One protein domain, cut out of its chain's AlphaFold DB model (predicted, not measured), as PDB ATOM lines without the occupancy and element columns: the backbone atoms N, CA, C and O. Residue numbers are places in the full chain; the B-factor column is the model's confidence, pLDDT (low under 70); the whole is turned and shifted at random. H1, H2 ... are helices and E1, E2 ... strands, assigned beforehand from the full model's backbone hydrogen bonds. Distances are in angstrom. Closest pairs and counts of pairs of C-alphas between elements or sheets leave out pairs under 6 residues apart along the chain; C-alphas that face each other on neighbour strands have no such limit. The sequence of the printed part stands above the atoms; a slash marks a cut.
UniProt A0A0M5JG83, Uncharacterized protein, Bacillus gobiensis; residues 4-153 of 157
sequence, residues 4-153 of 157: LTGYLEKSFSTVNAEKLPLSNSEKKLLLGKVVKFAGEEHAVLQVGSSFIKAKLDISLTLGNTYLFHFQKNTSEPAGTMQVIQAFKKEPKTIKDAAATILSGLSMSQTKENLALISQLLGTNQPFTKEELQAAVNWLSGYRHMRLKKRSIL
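AT A GLANCE: This is residues 4 to 153 of the 157 residues of an uncharacterized protein of Bacillus gobiensis (UniProt A0A0M5JG83). A small closed barrel of five strands, E1 to E5, has helix H2 packed on its outside and H3 crossing H2; H4, the longest helix, starts beside the barrel and ends in an arm. Residues 141 to 153 stick out at one end of the long axis and residues 4 to 11, in H1, at the other, and these two arms make much of the length. The 150 printed residues hold four named helices and five named strands, in the order H1 E1 E2 E3 E4 E5 H2 H3 H4, of mixed class. The barrel is mixed, with one parallel pair, E3 and E5. The whole is only just compact, close to loose, with a radius of gyration of the C-alphas of 17.7 A and spans of 67 by 32 by 27 A.

HOW THE PARTS SIT: Round the closed barrel run E1, residues 28 to 37, E2, 42 to 47, E3, 50 to 56, E5, 80 to 87, E4, 65 to 71, and back to E1. E1, E2 and E3 form a meander, each strand the antiparallel neighbour of the one before; with E4, the antiparallel neighbour of E1, they form a Greek key. N 33 and O 46 of E1 and E2 are 2.9 A apart, and N 45 and O 52 of E2 and E3 2.8 A, both within hydrogen-bond range. So are N 81 and O 55 of the parallel pair E3 and E5, at 2.8 A, N 82 and O 69 of E5 and E4, at 2.8 A, and N 30 and O 68 of E1 and E4, at 3.1 A. E1 bends by 75 degrees at residue 33, pairing with E4 over residues 28 to 33 and with E2 over 33 to 37. H2, residues 92 to 104, is on the barrel, outside it and over E4, at a height over the sheet of 9.0 A; the closest C-alphas of H2 and E4, Ala 97 and Leu 67, are 6.6 A apart. H3, residues 111 to 121, touches H2 about perpendicular, at 75 degrees, closest at the C-alphas of Ala 98 and Ile 117, 5.4 A. H4, residues 129 to 151, forms a helical hairpin with H3, opposite ways at a steep tilt of 37 degrees, only just steep; it touches H3 with residues 132 to 139 alone, closest at the C-alphas of Asn 113 and Val 136, 6.2 A. H1, residues 4 to 13, is only just not on the barrel, with 4 pairs of C-alphas within 10 A. In H1, H2, H3 and H4 every O i to N i+4 pair is within hydrogen-bond range.

IN THESE COORDINATES: H1 begins at C-alpha 4, (16.281, -5.844, -48.525). E1 begins at C-alpha 28, (25.589, -2.002, -16.138), and is 21.4 A long. E5 measures 19.4 A, H2 18.3 A and H4 34.2 A, ending at C-alpha 151, (63.124, -6.876, -2.689).

THE WHOLE: The C-alphas of Leu 4 and Leu 153, the two farthest apart, are 67.2 A apart; without the free stretches the body spans 43 by 32 by 24 A. The printed part has no cut, and the link from H1 to E1 is long, with 14 residues. The pLDDT is under 70 at residues 4 to 25, 90 to 92 and 143 to 153.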
ATOM      1  N   LEU A   4      15.070  -6.266 -49.241       49.44
ATOM      2  CA  LEU A   4      16.281  -5.844 -48.525       49.44
ATOM      3  C   LEU A   4      15.986  -5.318 -47.113       49.44
ATOM      4  O   LEU A   4      16.743  -5.589 -46.183       49.44
ATOM      5  N   THR A   5      14.863  -4.621 -46.927       51.44
ATOM      6  CA  THR A   5      14.438  -4.142 -45.606       51.44
ATOM      7  C   THR A   5      14.060  -5.317 -44.703       51.44
ATOM      8  O   THR A   5      14.433  -5.335 -43.534       51.44
ATOM      9  N   GLY A   6      13.404  -6.338 -45.267       46.09
ATOM     10  CA  GLY A   6      13.041  -7.566 -44.555       46.09
ATOM     11  C   GLY A   6      14.247  -8.427 -44.172       46.09
ATOM     12  O   GLY A   6      14.265  -8.993 -43.082       46.09
ATOM     13  N   TYR A   7      15.283  -8.489 -45.016       47.78
ATOM     14  CA  TYR A   7      16.529  -9.185 -44.677       47.78
ATOM     15  C   TYR A   7      17.269  -8.501 -43.531       47.78
ATOM     16  O   TYR A   7      17.677  -9.184 -42.598       47.78
ATOM     17  N   LEU A   8      17.372  -7.168 -43.546       48.44
ATOM     18  CA  LEU A   8      18.001  -6.430 -42.452       48.44
ATOM     19  C   LEU A   8      17.241  -6.619 -41.136       48.44
ATOM     20  O   LEU A   8      17.865  -6.912 -40.122       48.44
ATOM     21  N   GLU A   9      15.908  -6.529 -41.138       47.94
ATOM     22  CA  GLU A   9      15.112  -6.801 -39.932       47.94
ATOM     23  C   GLU A   9      15.266  -8.234 -39.432       47.94
ATOM     24  O   GLU A   9      15.477  -8.440 -38.239       47.94
ATOM     25  N   LYS A  10      15.272  -9.219 -40.333       47.84
ATOM     26  CA  LYS A  10      15.475 -10.622 -39.966       47.84
ATOM     27  C   LYS A  10      16.876 -10.868 -39.410       47.84
ATOM     28  O   LYS A  10      17.009 -11.644 -38.471       47.84
ATOM     29  N   SER A  11      17.903 -10.182 -39.912       45.94
ATOM     30  CA  SER A  11      19.252 -10.210 -39.336       45.94
ATOM     31  C   SER A  11      19.304  -9.580 -37.941       45.94
ATOM     32  O   SER A  11      20.029 -10.092 -37.097       45.94
ATOM     33  N   PHE A  12      18.509  -8.538 -37.657       48.91
ATOM     34  CA  PHE A  12      18.376  -7.980 -36.302       48.91
ATOM     35  C   PHE A  12      17.568  -8.888 -35.359       48.91
ATOM     36  O   PHE A  12      17.867  -8.939 -34.170       48.91
ATOM     37  N   SER A  13      16.575  -9.624 -35.869       41.31
ATOM     38  CA  SER A  13      15.791 -10.604 -35.097       41.31
ATOM     39  C   SER A  13      16.501 -11.951 -34.906       41.31
ATOM     40  O   SER A  13      16.121 -12.706 -34.017       41.31
ATOM     41  N   THR A  14      17.513 -12.251 -35.730       34.62
ATOM     42  CA  THR A  14      18.284 -13.514 -35.729       34.62
ATOM     43  C   THR A  14      19.713 -13.323 -35.220       34.62
ATOM     44  O   THR A  14      20.516 -14.255 -35.267       34.62
ATOM     45  N   VAL A  15      20.063 -12.148 -34.683       37.78
ATOM     46  CA  VAL A  15      21.186 -12.115 -33.746       37.78
ATOM     47  C   VAL A  15      20.728 -13.005 -32.611       37.78
ATOM     48  O   VAL A  15      19.743 -12.682 -31.947       37.78
ATOM     49  N   ASN A  16      21.383 -14.154 -32.446       36.47
ATOM     50  CA  ASN A  16      21.286 -14.918 -31.223       36.47
ATOM     51  C   ASN A  16      21.347 -13.885 -30.102       36.47
ATOM     52  O   ASN A  16      22.387 -13.262 -29.881       36.47
ATOM     53  N   ALA A  17      20.227 -13.691 -29.407       41.66
ATOM     54  CA  ALA A  17      20.265 -13.301 -28.019       41.66
ATOM     55  C   ALA A  17      20.945 -14.480 -27.324       41.66
ATOM     56  O   ALA A  17      20.307 -15.261 -26.622       41.66
ATOM     57  N   GLU A  18      22.244 -14.655 -27.599       34.25
ATOM     58  CA  GLU A  18      23.161 -15.292 -26.700       34.25
ATOM     59  C   GLU A  18      22.842 -14.583 -25.412       34.25
ATOM     60  O   GLU A  18      22.909 -13.352 -25.311       34.25
ATOM     61  N   LYS A  19      22.210 -15.368 -24.556       44.06
ATOM     62  CA  LYS A  19      21.528 -14.945 -23.363       44.06
ATOM     63  C   LYS A  19      22.655 -14.440 -22.482       44.06
ATOM     64  O   LYS A  19      23.150 -15.186 -21.647       44.06
ATOM     65  N   LEU A  20      23.114 -13.202 -22.718       43.66
ATOM     66  CA  LEU A  20      23.972 -12.499 -21.791       43.66
ATOM     67  C   LEU A  20      23.233 -12.682 -20.473       43.66
ATOM     68  O   LEU A  20      22.028 -12.390 -20.438       43.66
ATOM     69  N   PRO A  21      23.870 -13.252 -19.441       42.34
ATOM     70  CA  PRO A  21      23.230 -13.439 -18.157       42.34
ATOM     71  C   PRO A  21      23.000 -12.036 -17.579       42.34
ATOM     72  O   PRO A  21      23.795 -11.475 -16.836       42.34
ATOM     73  N   LEU A  22      21.908 -11.414 -18.014       50.72
ATOM     74  CA  LEU A  22      21.393 -10.118 -17.591       50.72
ATOM     75  C   LEU A  22      20.267 -10.364 -16.582       50.72
ATOM     76  O   LEU A  22      19.278  -9.640 -16.543       50.72
ATOM     77  N   SER A  23      20.415 -11.432 -15.795       45.47
ATOM     78  CA  SER A  23      19.557 -11.756 -14.665       45.47
ATOM     79  C   SER A  23      20.011 -10.944 -13.459       45.47
ATOM     80  O   SER A  23      20.530 -11.502 -12.502       45.47
ATOM     81  N   ASN A  24      19.872  -9.626 -13.530       54.28
ATOM     82  CA  ASN A  24      19.673  -8.814 -12.339       54.28
ATOM     83  C   ASN A  24      19.223  -7.419 -12.766       54.28
ATOM     84  O   ASN A  24      19.659  -6.908 -13.797       54.28
ATOM     85  N   SER A  25      18.390  -6.779 -11.955       63.91
ATOM     86  CA  SER A  25      17.984  -5.372 -12.074       63.91
ATOM     87  C   SER A  25      19.150  -4.385 -11.871       63.91
ATOM     88  O   SER A  25      18.935  -3.218 -11.554       63.91
ATOM     89  N   GLU A  26      20.390  -4.832 -12.034       80.94
ATOM     90  CA  GLU A  26      21.605  -4.064 -11.809       80.94
ATOM     91  C   GLU A  26      21.892  -3.121 -12.975       80.94
ATOM     92  O   GLU A  26      21.684  -3.446 -14.148       80.94
ATOM     93  N   LYS A  27      22.419  -1.943 -12.636       88.81
ATOM     94  CA  LYS A  27      22.903  -0.980 -13.620       88.81
ATOM     95  C   LYS A  27      24.267  -1.423 -14.132       88.81
ATOM     96  O   LYS A  27      25.227  -1.507 -13.370       88.81
ATOM     97  N   LYS A  28      24.351  -1.659 -15.436       92.25
ATOM     98  CA  LYS A  28      25.589  -2.002 -16.138       92.25
ATOM     99  C   LYS A  28      26.069  -0.828 -16.976       92.25
ATOM    100  O   LYS A  28      25.267  -0.080 -17.514       92.25
ATOM    101  N   LEU A  29      27.372  -0.667 -17.103       93.75
ATOM    102  CA  LEU A  29      28.023   0.279 -17.992       93.75
ATOM    103  C   LEU A  29      28.228  -0.366 -19.361       93.75
ATOM    104  O   LEU A  29      28.692  -1.505 -19.451       93.75
ATOM    105  N   LEU A  30      27.914   0.376 -20.422       91.56
ATOM    106  CA  LEU A  30      28.290   0.009 -21.788       91.56
ATOM    107  C   LEU A  30      28.790   1.218 -22.574       91.56
ATOM    108  O   LEU A  30      28.315   2.338 -22.384       91.56
ATOM    109  N   LEU A  31      29.698   0.965 -23.509       93.56
ATOM    110  CA  LEU A  31      30.077   1.919 -24.540       93.56
ATOM    111  C   LEU A  31      29.411   1.492 -25.847       93.56
ATOM    112  O   LEU A  31      29.653   0.388 -26.331       93.56
ATOM    113  N   GLY A  32      28.545   2.341 -26.396       92.19
ATOM    114  CA  GLY A  32      27.723   1.983 -27.549       92.19
ATOM    115  C   GLY A  32      27.629   3.091 -28.586       92.19
ATOM    116  O   GLY A  32      27.449   4.259 -28.242       92.19
ATOM    117  N   LYS A  33      27.717   2.723 -29.867       93.00
ATOM    118  CA  LYS A  33      27.472   3.618 -31.004       93.00
ATOM    119  C   LYS A  33      26.034   3.487 -31.475       93.00
ATOM    120  O   LYS A  33      25.585   2.381 -31.757       93.00
ATOM    121  N   VAL A  34      25.320   4.599 -31.614       92.56
ATOM    122  CA  VAL A  34      23.950   4.591 -32.145       92.56
ATOM    123  C   VAL A  34      24.004   4.317 -33.644       92.56
ATOM    124  O   VAL A  34      24.528   5.132 -34.403       92.56
ATOM    125  N   VAL A  35      23.468   3.176 -34.081       93.56
ATOM    126  CA  VAL A  35      23.521   2.761 -35.496       93.56
ATOM    127  C   VAL A  35      22.179   2.857 -36.209       93.56
ATOM    128  O   VAL A  35      22.155   2.969 -37.432       93.56
ATOM    129  N   LYS A  36      21.063   2.829 -35.471       92.69
ATOM    130  CA  LYS A  36      19.713   2.958 -36.035       92.69
ATOM    131  C   LYS A  36      18.707   3.358 -34.952       92.69
ATOM    132  O   LYS A  36      18.793   2.855 -33.837       92.69
ATOM    133  N   PHE A  37      17.721   4.189 -35.285       92.00
ATOM    134  CA  PHE A  37      16.525   4.383 -34.453       92.00
ATOM    135  C   PHE A  37      15.459   3.337 -34.809       92.00
ATOM    136  O   PHE A  37      15.260   3.015 -35.982       92.00
ATOM    137  N   ALA A  38      14.806   2.768 -33.800       86.56
ATOM    138  CA  ALA A  38      13.863   1.658 -33.917       86.56
ATOM    139  C   ALA A  38      12.502   2.030 -33.309       86.56
ATOM    140  O   ALA A  38      12.006   1.334 -32.423       86.56
ATOM    141  N   GLY A  39      11.929   3.131 -33.797       85.12
ATOM    142  CA  GLY A  39      10.793   3.832 -33.194       85.12
ATOM    143  C   GLY A  39      11.234   5.174 -32.608       85.12
ATOM    144  O   GLY A  39      12.392   5.561 -32.763       85.12
ATOM    145  N   GLU A  40      10.315   5.876 -31.947       84.12
ATOM    146  CA  GLU A  40      10.603   7.174 -31.316       84.12
ATOM    147  C   GLU A  40      11.425   7.026 -30.031       84.12
ATOM    148  O   GLU A  40      12.306   7.836 -29.758       84.12
ATOM    149  N   GLU A  41      11.180   5.958 -29.268       88.69
ATOM    150  CA  GLU A  41      11.776   5.767 -27.942       88.69
ATOM    151  C   GLU A  41      12.901   4.727 -27.907       88.69
ATOM    152  O   GLU A  41      13.549   4.570 -26.876       88.69
ATOM    153  N   HIS A  42      13.167   4.002 -28.997       91.44
ATOM    154  CA  HIS A  42      14.167   2.928 -29.010       91.44
ATOM    155  C   HIS A  42      15.255   3.174 -30.048       91.44
ATOM    156  O   HIS A  42      15.005   3.662 -31.149       91.44
ATOM    157  N   ALA A  43      16.467   2.725 -29.737       91.62
ATOM    158  CA  ALA A  43      17.566   2.665 -30.691       91.62
ATOM    159  C   ALA A  43      18.238   1.297 -30.681       91.62
ATOM    160  O   ALA A  43      18.173   0.550 -29.706       91.62
ATOM    161  N   VAL A  44      18.890   0.989 -31.796       92.12
ATOM    162  CA  VAL A  44      19.851  -0.096 -31.931       92.12
ATOM    163  C   VAL A  44      21.242   0.509 -31.818       92.12
ATOM    164  O   VAL A  44      21.592   1.449 -32.541       92.12
ATOM    165  N   LEU A  45      22.029  -0.048 -30.908       90.62
ATOM    166  CA  LEU A  45      23.395   0.354 -30.639       90.62
ATOM    167  C   LEU A  45      24.344  -0.774 -31.001       90.62
ATOM    168  O   LEU A  45      24.054  -1.933 -30.723       90.62
ATOM    169  N   GLN A  46      25.485  -0.423 -31.577       91.25
ATOM    170  CA  GLN A  46      26.622  -1.321 -31.696       91.25
ATOM    171  C   GLN A  46      27.457  -1.244 -30.415       91.25
ATOM    172  O   GLN A  46      27.876  -0.156 -30.021       91.25
ATOM    173  N   VAL A  47      27.709  -2.393 -29.792       88.12
ATOM    174  CA  VAL A  47      28.505  -2.566 -28.571       88.12
ATOM    175  C   VAL A  47      29.557  -3.624 -28.867       88.12
ATOM    176  O   VAL A  47      29.226  -4.798 -29.035       88.12
ATOM    177  N   GLY A  48      30.809  -3.196 -29.031       83.75
ATOM    178  CA  GLY A  48      31.834  -4.031 -29.658       83.75
ATOM    179  C   GLY A  48      31.388  -4.487 -31.059       83.75
ATOM    180  O   GLY A  48      31.152  -3.667 -31.950       83.75
ATOM    181  N   SER A  49      31.240  -5.795 -31.253       83.94
ATOM    182  CA  SER A  49      30.706  -6.432 -32.461       83.94
ATOM    183  C   SER A  49      29.239  -6.871 -32.349       83.94
ATOM    184  O   SER A  49      28.714  -7.442 -33.303       83.94
ATOM    185  N   SER A  50      28.580  -6.646 -31.210       86.38
ATOM    186  CA  SER A  50      27.178  -7.017 -30.983       86.38
ATOM    187  C   SER A  50      26.235  -5.827 -31.167       86.38
ATOM    188  O   SER A  50      26.646  -4.672 -31.071       86.38
ATOM    189  N   PHE A  51      24.948  -6.106 -31.390       89.75
ATOM    190  CA  PHE A  51      23.902  -5.086 -31.451       89.75
ATOM    191  C   PHE A  51      22.909  -5.245 -30.301       89.75
ATOM    192  O   PHE A  51      22.456  -6.351 -30.015       89.75
ATOM    193  N   ILE A  52      22.546  -4.135 -29.660       88.69
ATOM    194  CA  ILE A  52      21.569  -4.094 -28.567       88.69
ATOM    195  C   ILE A  52      20.466  -3.106 -28.932       88.69
ATOM    196  O   ILE A  52      20.753  -1.956 -29.255       88.69
ATOM    197  N   LYS A  53      19.206  -3.545 -28.861       91.38
ATOM    198  CA  LYS A  53      18.039  -2.655 -28.903       91.38
ATOM    199  C   LYS A  53      17.640  -2.294 -27.475       91.38
ATOM    200  O   LYS A  53      17.452  -3.206 -26.678       91.38
ATOM    201  N   ALA A  54      17.475  -1.008 -27.178       90.38
ATOM    202  CA  ALA A  54      17.044  -0.531 -25.863       90.38
ATOM    203  C   ALA A  54      16.237   0.769 -25.960       90.38
ATOM    204  O   ALA A  54      16.327   1.485 -26.964       90.38
ATOM    205  N   LYS A  55      15.451   1.054 -24.916       92.25
ATOM    206  CA  LYS A  55      14.720   2.311 -24.747       92.25
ATOM    207  C   LYS A  55      15.678   3.424 -24.324       92.25
ATOM    208  O   LYS A  55      16.537   3.214 -23.468       92.25
ATOM    209  N   LEU A  56      15.517   4.594 -24.920       88.56
ATOM    210  CA  LEU A  56      16.300   5.791 -24.654       88.56
ATOM    211  C   LEU A  56      15.628   6.647 -23.578       88.56
ATOM    212  O   LEU A  56      14.408   6.797 -23.576       88.56
ATOM    213  N   ASP A  57      16.428   7.227 -22.688       85.44
ATOM    214  CA  ASP A  57      15.974   8.253 -21.745       85.44
ATOM    215  C   ASP A  57      15.911   9.652 -22.377       85.44
ATOM    216  O   ASP A  57      15.094  10.476 -21.969       85.44
ATOM    217  N   ILE A  58      16.761   9.914 -23.376       87.06
ATOM    218  CA  ILE A  58      16.859  11.182 -24.103       87.06
ATOM    219  C   ILE A  58      17.056  10.966 -25.609       87.06
ATOM    220  O   ILE A  58      17.487   9.905 -26.065       87.06
ATOM    221  N   SER A  59      16.821  12.012 -26.405       87.44
ATOM    222  CA  SER A  59      17.138  11.998 -27.836       87.44
ATOM    223  C   SER A  59      18.646  11.877 -28.073       87.44
ATOM    224  O   SER A  59      19.437  12.698 -27.605       87.44
ATOM    225  N   LEU A  60      19.048  10.866 -28.847       90.25
ATOM    226  CA  LEU A  60      20.439  10.656 -29.251       90.25
ATOM    227  C   LEU A  60      20.690  11.136 -30.682       90.25
ATOM    228  O   LEU A  60      19.773  11.441 -31.438       90.25
ATOM    229  N   THR A  61      21.960  11.167 -31.078       90.81
ATOM    230  CA  THR A  61      22.381  11.453 -32.451       90.81
ATOM    231  C   THR A  61      22.891  10.178 -33.107       90.81
ATOM    232  O   THR A  61      23.736   9.475 -32.548       90.81
ATOM    233  N   LEU A  62      22.403   9.895 -34.313       91.19
ATOM    234  CA  LEU A  62      22.871   8.771 -35.117       91.19
ATOM    235  C   LEU A  62      24.381   8.879 -35.380       91.19
ATOM    236  O   LEU A  62      24.893   9.956 -35.671       91.19
ATOM    237  N   GLY A  63      25.093   7.759 -35.289       89.94
ATOM    238  CA  GLY A  63      26.530   7.679 -35.546       89.94
ATOM    239  C   GLY A  63      27.420   8.108 -34.378       89.94
ATOM    240  O   GLY A  63      28.610   7.797 -34.409       89.94
ATOM    241  N   ASN A  64      26.872   8.749 -33.341       91.56
ATOM    242  CA  ASN A  64      27.633   9.091 -32.143       91.56
ATOM    243  C   ASN A  64      27.786   7.887 -31.211       91.56
ATOM    244  O   ASN A  64      26.914   7.015 -31.129       91.56
ATOM    245  N   THR A  65      28.892   7.888 -30.471       93.19
ATOM    246  CA  THR A  65      29.178   6.905 -29.427       93.19
ATOM    247  C   THR A  65      28.921   7.523 -28.065       93.19
ATOM    248  O   THR A  65      29.223   8.692 -27.836       93.19
ATOM    249  N   TYR A  66      28.373   6.741 -27.148       94.19
ATOM    250  CA  TYR A  66      28.008   7.192 -25.815       94.19
ATOM    251  C   TYR A  66      28.375   6.128 -24.785       94.19
ATOM    252  O   TYR A  66      28.351   4.929 -25.070       94.19
ATOM    253  N   LEU A  67      28.696   6.584 -23.580       94.56
ATOM    254  CA  LEU A  67      28.756   5.747 -22.391       94.56
ATOM    255  C   LEU A  67      27.381   5.797 -21.724       94.56
ATOM    256  O   LEU A  67      26.855   6.887 -21.477       94.56
ATOM    257  N   PHE A  68      26.819   4.632 -21.423       93.81
ATOM    258  CA  PHE A  68      25.487   4.494 -20.843       93.81
ATOM    259  C   PHE A  68      25.515   3.708 -19.539       93.81
ATOM    260  O   PHE A  68      26.315   2.783 -19.393       93.81
ATOM    261  N   HIS A  69      24.561   3.998 -18.656       93.44
ATOM    262  CA  HIS A  69      24.004   2.972 -17.781       93.44
ATOM    263  C   HIS A  69      22.916   2.213 -18.539       93.44
ATOM    264  O   HIS A  69      22.057   2.823 -19.169       93.44
ATOM    265  N   PHE A  70      22.919   0.895 -18.435       91.81
ATOM    266  CA  PHE A  70      21.923   0.001 -18.995       91.81
ATOM    267  C   PHE A  70      21.340  -0.882 -17.913       91.81
ATOM    268  O   PHE A  70      22.065  -1.429 -17.082       91.81
ATOM    269  N   GLN A  71      20.025  -1.030 -17.942       90.12
ATOM    270  CA  GLN A  71      19.298  -1.836 -16.981       90.12
ATOM    271  C   GLN A  71      18.162  -2.553 -17.700       90.12
ATOM    272  O   GLN A  71      17.446  -1.952 -18.497       90.12
ATOM    273  N   LYS A  72      17.975  -3.840 -17.407       85.12
ATOM    274  CA  LYS A  72      16.757  -4.557 -17.785       85.12
ATOM    275  C   LYS A  72      15.838  -4.634 -16.581       85.12
ATOM    276  O   LYS A  72      16.279  -4.910 -15.467       85.12
ATOM    277  N   ASN A  73      14.558  -4.405 -16.811       79.38
ATOM    278  CA  ASN A  73      13.513  -4.636 -15.830       79.38
ATOM    279  C   ASN A  73      12.394  -5.448 -16.495       79.38
ATOM    280  O   ASN A  73      12.352  -5.603 -17.714       79.38
ATOM    281  N   THR A  74      11.519  -6.037 -15.685       77.94
ATOM    282  CA  THR A  74      10.430  -6.895 -16.175       77.94
ATOM    283  C   THR A  74       9.436  -6.136 -17.056       77.94
ATOM    284  O   THR A  74       8.847  -6.734 -17.951       77.94
ATOM    285  N   SER A  75       9.277  -4.828 -16.832       81.06
ATOM    286  CA  SER A  75       8.378  -3.957 -17.597       81.06
ATOM    287  C   SER A  75       8.948  -3.496 -18.946       81.06
ATOM    288  O   SER A  75       8.169  -3.234 -19.853       81.06
ATOM    289  N   GLU A  76      10.274  -3.429 -19.109       82.25
ATOM    290  CA  GLU A  76      10.961  -3.092 -20.365       82.25
ATOM    291  C   GLU A  76      11.990  -4.191 -20.701       82.25
ATOM    292  O   GLU A  76      13.181  -4.067 -20.384       82.25
ATOM    293  N   PRO A  77      11.568  -5.287 -21.365       79.94
ATOM    294  CA  PRO A  77      12.451  -6.413 -21.688       79.94
ATOM    295  C   PRO A  77      13.639  -6.054 -22.598       79.94
ATOM    296  O   PRO A  77      14.683  -6.719 -22.555       79.94
ATOM    297  N   ALA A  78      13.499  -5.000 -23.413       82.94
ATOM    298  CA  ALA A  78      14.586  -4.452 -24.228       82.94
ATOM    299  C   ALA A  78      15.649  -3.727 -23.375       82.94
ATOM    300  O   ALA A  78      16.800  -3.600 -23.784       82.94
ATOM    301  N   GLY A  79      15.293  -3.331 -22.152       88.56
ATOM    302  CA  GLY A  79      16.114  -2.543 -21.247       88.56
ATOM    303  C   GLY A  79      16.063  -1.047 -21.539       88.56
ATOM    304  O   GLY A  79      15.673  -0.608 -22.622       88.56
ATOM    305  N   THR A  80      16.473  -0.263 -20.551       91.19
ATOM    306  CA  THR A  80      16.579   1.193 -20.612       91.19
ATOM    307  C   THR A  80      18.040   1.610 -20.627       91.19
ATOM    308  O   THR A  80      18.885   1.000 -19.967       91.19
ATOM    309  N   MET A  81      18.342   2.655 -21.390       91.38
ATOM    310  CA  MET A  81      19.652   3.285 -21.443       91.38
ATOM    311  C   MET A  81      19.565   4.705 -20.920       91.38
ATOM    312  O   MET A  81      18.743   5.488 -21.384       91.38
ATOM    313  N   GLN A  82      20.451   5.014 -19.980       93.25
ATOM    314  CA  GLN A  82      20.658   6.352 -19.460       93.25
ATOM    315  C   GLN A  82      22.024   6.867 -19.898       93.25
ATOM    316  O   GLN A  82      23.043   6.224 -19.631       93.25
ATOM    317  N   VAL A  83      22.058   8.024 -20.556       92.94
ATOM    318  CA  VAL A  83      23.315   8.614 -21.034       92.94
ATOM    319  C   VAL A  83      24.155   9.117 -19.863       92.94
ATOM    320  O   VAL A  83      23.693   9.891 -19.031       92.94
ATOM    321  N   ILE A  84      25.424   8.712 -19.831       93.12
ATOM    322  CA  ILE A  84      26.441   9.263 -18.925       93.12
ATOM    323  C   ILE A  84      27.258  10.325 -19.658       93.12
ATOM    324  O   ILE A  84      27.471  11.421 -19.147       93.12
ATOM    325  N   GLN A  85      27.732   9.999 -20.863       92.94
ATOM    326  CA  GLN A  85      28.568  10.898 -21.654       92.94
ATOM    327  C   GLN A  85      28.460  10.597 -23.147       92.94
ATOM    328  O   GLN A  85      28.392   9.439 -23.553       92.94
ATOM    329  N   ALA A  86      28.495  11.649 -23.965       91.69
ATOM    330  CA  ALA A  86      28.576  11.562 -25.418       91.69
ATOM    331  C   ALA A  86      30.014  11.778 -25.911       91.69
ATOM    332  O   ALA A  86      30.699  12.698 -25.461       91.69
ATOM    333  N   PHE A  87      30.434  10.995 -26.901       88.69
ATOM    334  CA  PHE A  87      31.743  11.075 -27.542       88.69
ATOM    335  C   PHE A  87      31.573  11.321 -29.039       88.69
ATOM    336  O   PHE A  87      30.891  10.581 -29.746       88.69
ATOM    337  N   LYS A  88      32.207  12.389 -29.530       74.88
ATOM    338  CA  LYS A  88      32.026  12.880 -30.904       74.88
ATOM    339  C   LYS A  88      33.130  12.433 -31.881       74.88
ATOM    340  O   LYS A  88      33.033  12.765 -33.057       74.88
ATOM    341  N   LYS A  89      34.204  11.757 -31.429       70.12
ATOM    342  CA  LYS A  89      35.372  11.407 -32.273       70.12
ATOM    343  C   LYS A  89      36.063  10.097 -31.866       70.12
ATOM    344  O   LYS A  89      36.612  10.005 -30.771       70.12
ATOM    345  N   GLU A  90      36.167   9.148 -32.794       62.75
ATOM    346  CA  GLU A  90      37.112   8.022 -32.698       62.75
ATOM    347  C   GLU A  90      38.520   8.431 -33.169       62.75
ATOM    348  O   GLU A  90      38.632   9.372 -33.959       62.75
ATOM    349  N   PRO A  91      39.618   7.795 -32.698       54.84
ATOM    350  CA  PRO A  91      39.733   6.641 -31.784       54.84
ATOM    351  C   PRO A  91      39.855   7.001 -30.286       54.84
ATOM    352  O   PRO A  91      40.105   6.130 -29.454       54.84
ATOM    353  N   LYS A  92      39.700   8.280 -29.907       69.69
ATOM    354  CA  LYS A  92      39.847   8.734 -28.506       69.69
ATOM    355  C   LYS A  92      38.706   8.276 -27.588       69.69
ATOM    356  O   LYS A  92      38.930   8.106 -26.395       69.69
ATOM    357  N   THR A  93      37.539   7.969 -28.155       83.94
ATOM    358  CA  THR A  93      36.326   7.563 -27.434       83.94
ATOM    359  C   THR A  93      36.537   6.489 -26.367       83.94
ATOM    360  O   THR A  93      36.099   6.679 -25.239       83.94
ATOM    361  N   ILE A  94      37.202   5.369 -26.684       90.12
ATOM    362  CA  ILE A  94      37.338   4.252 -25.730       90.12
ATOM    363  C   ILE A  94      38.196   4.664 -24.529       90.12
ATOM    364  O   ILE A  94      37.849   4.381 -23.384       90.12
ATOM    365  N   LYS A  95      39.298   5.375 -24.782       92.00
ATOM    366  CA  LYS A  95      40.199   5.844 -23.727       92.00
ATOM    367  C   LYS A  95      39.553   6.939 -22.877       92.00
ATOM    368  O   LYS A  95      39.723   6.935 -21.660       92.00
ATOM    369  N   ASP A  96      38.806   7.848 -23.500       93.44
ATOM    370  CA  ASP A  96      38.075   8.904 -22.798       93.44
ATOM    371  C   ASP A  96      36.956   8.300 -21.932       93.44
ATOM    372  O   ASP A  96      36.817   8.659 -20.766       93.44
ATOM    373  N   ALA A  97      36.230   7.304 -22.448       94.31
ATOM    374  CA  ALA A  97      35.251   6.546 -21.674       94.31
ATOM    375  C   ALA A  97      35.904   5.803 -20.498       94.31
ATOM    376  O   ALA A  97      35.383   5.842 -19.385       94.31
ATOM    377  N   ALA A  98      37.071   5.185 -20.708       95.12
ATOM    378  CA  ALA A  98      37.829   4.544 -19.637       95.12
ATOM    379  C   ALA A  98      38.242   5.538 -18.540       95.12
ATOM    380  O   ALA A  98      38.131   5.226 -17.354       95.12
ATOM    381  N   ALA A  99      38.670   6.745 -18.918       95.75
ATOM    382  CA  ALA A  99      38.983   7.813 -17.973       95.75
ATOM    383  C   ALA A  99      37.741   8.231 -17.164       95.75
ATOM    384  O   ALA A  99      37.807   8.303 -15.936       95.75
ATOM    385  N   THR A 100      36.600   8.427 -17.830       95.62
ATOM    386  CA  THR A 100      35.320   8.754 -17.181       95.62
ATOM    387  C   THR A 100      34.887   7.680 -16.187       95.62
ATOM    388  O   THR A 100      34.503   8.007 -15.064       95.62
ATOM    389  N   ILE A 101      35.005   6.402 -16.555       95.81
ATOM    390  CA  ILE A 101      34.708   5.287 -15.651       95.81
ATOM    391  C   ILE A 101      35.633   5.321 -14.439       95.81
ATOM    392  O   ILE A 101      35.142   5.341 -13.316       95.81
ATOM    393  N   LEU A 102      36.955   5.378 -14.632       96.88
ATOM    394  CA  LEU A 102      37.909   5.390 -13.518       96.88
ATOM    395  C   LEU A 102      37.655   6.561 -12.559       96.88
ATOM    396  O   LEU A 102      37.672   6.356 -11.347       96.88
ATOM    397  N   SER A 103      37.327   7.746 -13.081       96.00
ATOM    398  CA  SER A 103      36.909   8.886 -12.257       96.00
ATOM    399  C   SER A 103      35.642   8.592 -11.451       96.00
ATOM    400  O   SER A 103      35.617   8.845 -10.251       96.00
ATOM    401  N   GLY A 104      34.602   8.018 -12.070       92.81
ATOM    402  CA  GLY A 104      33.357   7.642 -11.380       92.81
ATOM    403  C   GLY A 104      33.510   6.492 -10.369       92.81
ATOM    404  O   GLY A 104      32.670   6.309  -9.480       92.81
ATOM    405  N   LEU A 105      34.591   5.718 -10.486       93.44
ATOM    406  CA  LEU A 105      35.002   4.695  -9.525       93.44
ATOM    407  C   LEU A 105      35.939   5.235  -8.433       93.44
ATOM    408  O   LEU A 105      36.326   4.471  -7.551       93.44
ATOM    409  N   SER A 106      36.315   6.516  -8.483       95.06
ATOM    410  CA  SER A 106      37.348   7.110  -7.620       95.06
ATOM    411  C   SER A 106      38.682   6.353  -7.689       95.06
ATOM    412  O   SER A 106      39.379   6.180  -6.689       95.06
ATOM    413  N   MET A 107      39.040   5.881  -8.884       94.81
ATOM    414  CA  MET A 107      40.261   5.131  -9.162       94.81
ATOM    415  C   MET A 107      41.266   5.963  -9.951       94.81
ATOM    416  O   MET A 107      40.915   6.808 -10.773       94.81
ATOM    417  N   SER A 108      42.553   5.694  -9.733       94.19
ATOM    418  CA  SER A 108      43.622   6.402 -10.435       94.19
ATOM    419  C   SER A 108      43.622   6.088 -11.935       94.19
ATOM    420  O   SER A 108      43.583   4.930 -12.355       94.19
ATOM    421  N   GLN A 109      43.751   7.132 -12.756       95.25
ATOM    422  CA  GLN A 109      43.880   7.032 -14.212       95.25
ATOM    423  C   GLN A 109      45.328   6.737 -14.640       95.25
ATOM    424  O   GLN A 109      45.925   7.445 -15.450       95.25
ATOM    425  N   THR A 110      45.931   5.696 -14.062       95.75
ATOM    426  CA  THR A 110      47.255   5.221 -14.500       95.75
ATOM    427  C   THR A 110      47.175   4.667 -15.924       95.75
ATOM    428  O   THR A 110      46.098   4.293 -16.395       95.75
ATOM    429  N   LYS A 111      48.313   4.596 -16.631       94.50
ATOM    430  CA  LYS A 111      48.353   4.067 -18.006       94.50
ATOM    431  C   LYS A 111      47.803   2.641 -18.070       94.50
ATOM    432  O   LYS A 111      47.077   2.308 -18.999       94.50
ATOM    433  N   GLU A 112      48.112   1.833 -17.064       94.12
ATOM    434  CA  GLU A 112      47.704   0.439 -16.952       94.12
ATOM    435  C   GLU A 112      46.207   0.311 -16.655       94.12
ATOM    436  O   GLU A 112      45.528  -0.482 -17.301       94.12
ATOM    437  N   ASN A 113      45.669   1.121 -15.736       95.69
ATOM    438  CA  ASN A 113      44.233   1.113 -15.439       95.69
ATOM    439  C   ASN A 113      43.417   1.579 -16.651       95.69
ATOM    440  O   ASN A 113      42.408   0.964 -16.991       95.69
ATOM    441  N   LEU A 114      43.876   2.630 -17.337       96.31
ATOM    442  CA  LEU A 114      43.254   3.103 -18.573       96.31
ATOM    443  C   LEU A 114      43.279   2.022 -19.654       96.31
ATOM    444  O   LEU A 114      42.265   1.821 -20.317       96.31
ATOM    445  N   ALA A 115      44.401   1.318 -19.824       94.62
ATOM    446  CA  ALA A 115      44.517   0.229 -20.789       94.62
ATOM    447  C   ALA A 115      43.574  -0.936 -20.455       94.62
ATOM    448  O   ALA A 115      42.854  -1.398 -21.337       94.62
ATOM    449  N   LEU A 116      43.518  -1.354 -19.184       95.69
ATOM    450  CA  LEU A 116      42.630  -2.421 -18.722       95.69
ATOM    451  C   LEU A 116      41.161  -2.089 -19.002       95.69
ATOM    452  O   LEU A 116      40.468  -2.868 -19.651       95.69
ATOM    453  N   ILE A 117      40.690  -0.923 -18.550       96.00
ATOM    454  CA  ILE A 117      39.292  -0.527 -18.755       96.00
ATOM    455  C   ILE A 117      38.995  -0.333 -20.246       96.00
ATOM    456  O   ILE A 117      37.952  -0.777 -20.713       96.00
ATOM    457  N   SER A 118      39.919   0.249 -21.018       93.88
ATOM    458  CA  SER A 118      39.751   0.395 -22.472       93.88
ATOM    459  C   SER A 118      39.577  -0.957 -23.168       93.88
ATOM    460  O   SER A 118      38.732  -1.092 -24.048       93.88
ATOM    461  N   GLN A 119      40.350  -1.967 -22.762       92.19
ATOM    462  CA  GLN A 119      40.248  -3.313 -23.320       92.19
ATOM    463  C   GLN A 119      38.917  -3.981 -22.953       92.19
ATOM    464  O   GLN A 119      38.297  -4.599 -23.815       92.19
ATOM    465  N   LEU A 120      38.450  -3.820 -21.710       93.00
ATOM    466  CA  LEU A 120      37.146  -4.334 -21.281       93.00
ATOM    467  C   LEU A 120      35.998  -3.676 -22.060       93.00
ATOM    468  O   LEU A 120      35.133  -4.377 -22.578       93.00
ATOM    469  N   LEU A 121      36.030  -2.352 -22.234       90.69
ATOM    470  CA  LEU A 121      35.028  -1.613 -23.016       90.69
ATOM    471  C   LEU A 121      35.005  -1.973 -24.504       90.69
ATOM    472  O   LEU A 121      33.989  -1.763 -25.160       90.69
ATOM    473  N   GLY A 122      36.109  -2.493 -25.042       87.00
ATOM    474  CA  GLY A 122      36.167  -3.004 -26.410       87.00
ATOM    475  C   GLY A 122      35.485  -4.362 -26.597       87.00
ATOM    476  O   GLY A 122      35.367  -4.824 -27.730       87.00
ATOM    477  N   THR A 123      35.056  -5.019 -25.513       85.94
ATOM    478  CA  THR A 123      34.357  -6.309 -25.577       85.94
ATOM    479  C   THR A 123      32.849  -6.134 -25.785       85.94
ATOM    480  O   THR A 123      32.297  -5.046 -25.640       85.94
ATOM    481  N   ASN A 124      32.150  -7.229 -26.093       79.81
ATOM    482  CA  ASN A 124      30.702  -7.228 -26.344       79.81
ATOM    483  C   ASN A 124      29.854  -7.252 -25.061       79.81
ATOM    484  O   ASN A 124      28.657  -7.540 -25.123       79.81
ATOM    485  N   GLN A 125      30.463  -7.025 -23.897       81.62
ATOM    486  CA  GLN A 125      29.836  -7.278 -22.607       81.62
ATOM    487  C   GLN A 125      29.591  -5.975 -21.832       81.62
ATOM    488  O   GLN A 125      30.498  -5.161 -21.689       81.62
ATOM    489  N   PRO A 126      28.374  -5.758 -21.306       87.81
ATOM    490  CA  PRO A 126      28.123  -4.739 -20.293       87.81
ATOM    491  C   PRO A 126      28.708  -5.164 -18.942       87.81
ATOM    492  O   PRO A 126      28.574  -6.330 -18.564       87.81
ATOM    493  N   PHE A 127      29.258  -4.214 -18.187       91.69
ATOM    494  CA  PHE A 127      29.908  -4.477 -16.897       91.69
ATOM    495  C   PHE A 127      29.227  -3.746 -15.750       91.69
ATOM    496  O   PHE A 127      28.828  -2.596 -15.908       91.69
ATOM    497  N   THR A 128      29.131  -4.346 -14.573       92.88
ATOM    498  CA  THR A 128      28.760  -3.599 -13.366       92.88
ATOM    499  C   THR A 128      29.921  -2.720 -12.898       92.88
ATOM    500  O   THR A 128      31.084  -2.900 -13.278       92.88
ATOM    501  N   LYS A 129      29.615  -1.743 -12.042       91.81
ATOM    502  CA  LYS A 129      30.636  -0.922 -11.384       91.81
ATOM    503  C   LYS A 129      31.590  -1.800 -10.565       91.81
ATOM    504  O   LYS A 129      32.803  -1.590 -10.593       91.81
ATOM    505  N   GLU A 130      31.040  -2.793  -9.883       91.62
ATOM    506  CA  GLU A 130      31.738  -3.710  -8.990       91.62
ATOM    507  C   GLU A 130      32.716  -4.599  -9.766       91.62
ATOM    508  O   GLU A 130      33.853  -4.773  -9.333       91.62
ATOM    509  N   GLU A 131      32.322  -5.093 -10.944       93.75
ATOM    510  CA  GLU A 131      33.187  -5.878 -11.835       93.75
ATOM    511  C   GLU A 131      34.402  -5.064 -12.307       93.75
ATOM    512  O   GLU A 131      35.542  -5.529 -12.224       93.75
ATOM    513  N   LEU A 132      34.184  -3.821 -12.752       94.94
ATOM    514  CA  LEU A 132      35.270  -2.941 -13.204       94.94
ATOM    515  C   LEU A 132      36.204  -2.553 -12.050       94.94
ATOM    516  O   LEU A 132      37.428  -2.565 -12.203       94.94
ATOM    517  N   GLN A 133      35.641  -2.262 -10.876       94.38
ATOM    518  CA  GLN A 133      36.407  -1.989  -9.663       94.38
ATOM    519  C   GLN A 133      37.241  -3.206  -9.235       94.38
ATOM    520  O   GLN A 133      38.428  -3.067  -8.929       94.38
ATOM    521  N   ALA A 134      36.661  -4.406  -9.262       93.25
ATOM    522  CA  ALA A 134      37.371  -5.642  -8.959       93.25
ATOM    523  C   ALA A 134      38.540  -5.879  -9.927       93.25
ATOM    524  O   ALA A 134      39.640  -6.209  -9.480       93.25
ATOM    525  N   ALA A 135      38.348  -5.636 -11.227       93.88
ATOM    526  CA  ALA A 135      39.398  -5.787 -12.232       93.88
ATOM    527  C   ALA A 135      40.602  -4.856 -11.972       93.88
ATOM    528  O   ALA A 135      41.756  -5.296 -11.998       93.88
ATOM    529  N   VAL A 136      40.355  -3.580 -11.662       94.75
ATOM    530  CA  VAL A 136      41.422  -2.605 -11.358       94.75
ATOM    531  C   VAL A 136      42.138  -2.937 -10.044       94.75
ATOM    532  O   VAL A 136      43.370  -2.845  -9.954       94.75
ATOM    533  N   ASN A 137      41.389  -3.361  -9.024       92.50
ATOM    534  CA  ASN A 137      41.956  -3.790  -7.747       92.50
ATOM    535  C   ASN A 137      42.831  -5.037  -7.910       92.50
ATOM    536  O   ASN A 137      43.932  -5.091  -7.361       92.50
ATOM    537  N   TRP A 138      42.390  -6.005  -8.716       92.50
ATOM    538  CA  TRP A 138      43.162  -7.202  -9.040       92.50
ATOM    539  C   TRP A 138      44.498  -6.857  -9.715       92.50
ATOM    540  O   TRP A 138      45.554  -7.316  -9.271       92.50
ATOM    541  N   LEU A 139      44.482  -5.966 -10.714       90.00
ATOM    542  CA  LEU A 139      45.697  -5.490 -11.386       90.00
ATOM    543  C   LEU A 139      46.664  -4.797 -10.408       90.00
ATOM    544  O   LEU A 139      47.887  -4.950 -10.491       90.00
ATOM    545  N   SER A 140      46.118  -4.045  -9.455       83.69
ATOM    546  CA  SER A 140      46.895  -3.372  -8.412       83.69
ATOM    547  C   SER A 140      47.496  -4.372  -7.416       83.69
ATOM    548  O   SER A 140      48.678  -4.267  -7.080       83.69
ATOM    549  N   GLY A 141      46.734  -5.383  -6.988       79.19
ATOM    550  CA  GLY A 141      47.197  -6.453  -6.097       79.19
ATOM    551  C   GLY A 141      48.309  -7.307  -6.714       79.19
ATOM    552  O   GLY A 141      49.309  -7.599  -6.053       79.19
ATOM    553  N   TYR A 142      48.206  -7.619  -8.010       72.06
ATOM    554  CA  TYR A 142      49.260  -8.319  -8.752       72.06
ATOM    555  C   TYR A 142      50.598  -7.558  -8.731       72.06
ATOM    556  O   TYR A 142      51.672  -8.148  -8.572       72.06
ATOM    557  N   ARG A 143      50.545  -6.225  -8.828       64.81
ATOM    558  CA  ARG A 143      51.729  -5.353  -8.793       64.81
ATOM    559  C   ARG A 143      52.443  -5.408  -7.443       64.81
ATOM    560  O   ARG A 143      53.665  -5.544  -7.407       64.81
ATOM    561  N   HIS A 144      51.686  -5.373  -6.345       61.78
ATOM    562  CA  HIS A 144      52.238  -5.450  -4.988       61.78
ATOM    563  C   HIS A 144      52.963  -6.782  -4.739       61.78
ATOM    564  O   HIS A 144      54.056  -6.790  -4.169       61.78
ATOM    565  N   MET A 145      52.424  -7.901  -5.238       61.34
ATOM    566  CA  MET A 145      53.075  -9.212  -5.117       61.34
ATOM    567  C   MET A 145      54.388  -9.312  -5.912       61.34
ATOM    568  O   MET A 145      55.368  -9.865  -5.410       61.34
ATOM    569  N   ARG A 146      54.459  -8.746  -7.127       59.62
ATOM    570  CA  ARG A 146      55.702  -8.753  -7.926       59.62
ATOM    571  C   ARG A 146      56.807  -7.877  -7.338       59.62
ATOM    572  O   ARG A 146      57.971  -8.266  -7.400       59.62
ATOM    573  N   LEU A 147      56.467  -6.719  -6.772       59.22
ATOM    574  CA  LEU A 147      57.459  -5.829  -6.160       59.22
ATOM    575  C   LEU A 147      58.064  -6.451  -4.895       59.22
ATOM    576  O   LEU A 147      59.282  -6.420  -4.736       59.22
ATOM    577  N   LYS A 148      57.250  -7.126  -4.071       58.88
ATOM    578  CA  LYS A 148      57.721  -7.835  -2.869       58.88
ATOM    579  C   LYS A 148      58.703  -8.970  -3.191       58.88
ATOM    580  O   LYS A 148      59.614  -9.220  -2.416       58.88
ATOM    581  N   LYS A 149      58.563  -9.642  -4.340       53.81
ATOM    582  CA  LYS A 149      59.475 -10.726  -4.749       53.81
ATOM    583  C   LYS A 149      60.853 -10.216  -5.199       53.81
ATOM    584  O   LYS A 149      61.833 -10.939  -5.067       53.81
ATOM    585  N   ARG A 150      60.948  -8.978  -5.704       52.38
ATOM    586  CA  ARG A 150      62.227  -8.373  -6.125       52.38
ATOM    587  C   ARG A 150      63.046  -7.865  -4.940       52.38
ATOM    588  O   ARG A 150      64.257  -8.019  -4.967       52.38
ATOM    589  N   SER A 151      62.415  -7.335  -3.893       53.91
ATOM    590  CA  SER A 151      63.124  -6.876  -2.689       53.91
ATOM    591  C   SER A 151      63.760  -8.006  -1.869       53.91
ATOM    592  O   SER A 151      64.681  -7.745  -1.107       53.91
ATOM    593  N   ILE A 152      63.339  -9.261  -2.061       57.25
ATOM    594  CA  ILE A 152      63.957 -10.430  -1.409       57.25
ATOM    595  C   ILE A 152      65.235 -10.876  -2.148       57.25
ATOM    596  O   ILE A 152      66.102 -11.495  -1.549       57.25
ATOM    597  N   LEU A 153      65.395 -10.531  -3.432       55.75
ATOM    598  CA  LEU A 153      66.567 -10.921  -4.232       55.75
ATOM    599  C   LEU A 153      67.762  -9.959  -4.095       55.75
ATOM    600  O   LEU A 153      68.839 -10.281  -4.580       55.75
TER     601      LEU A 153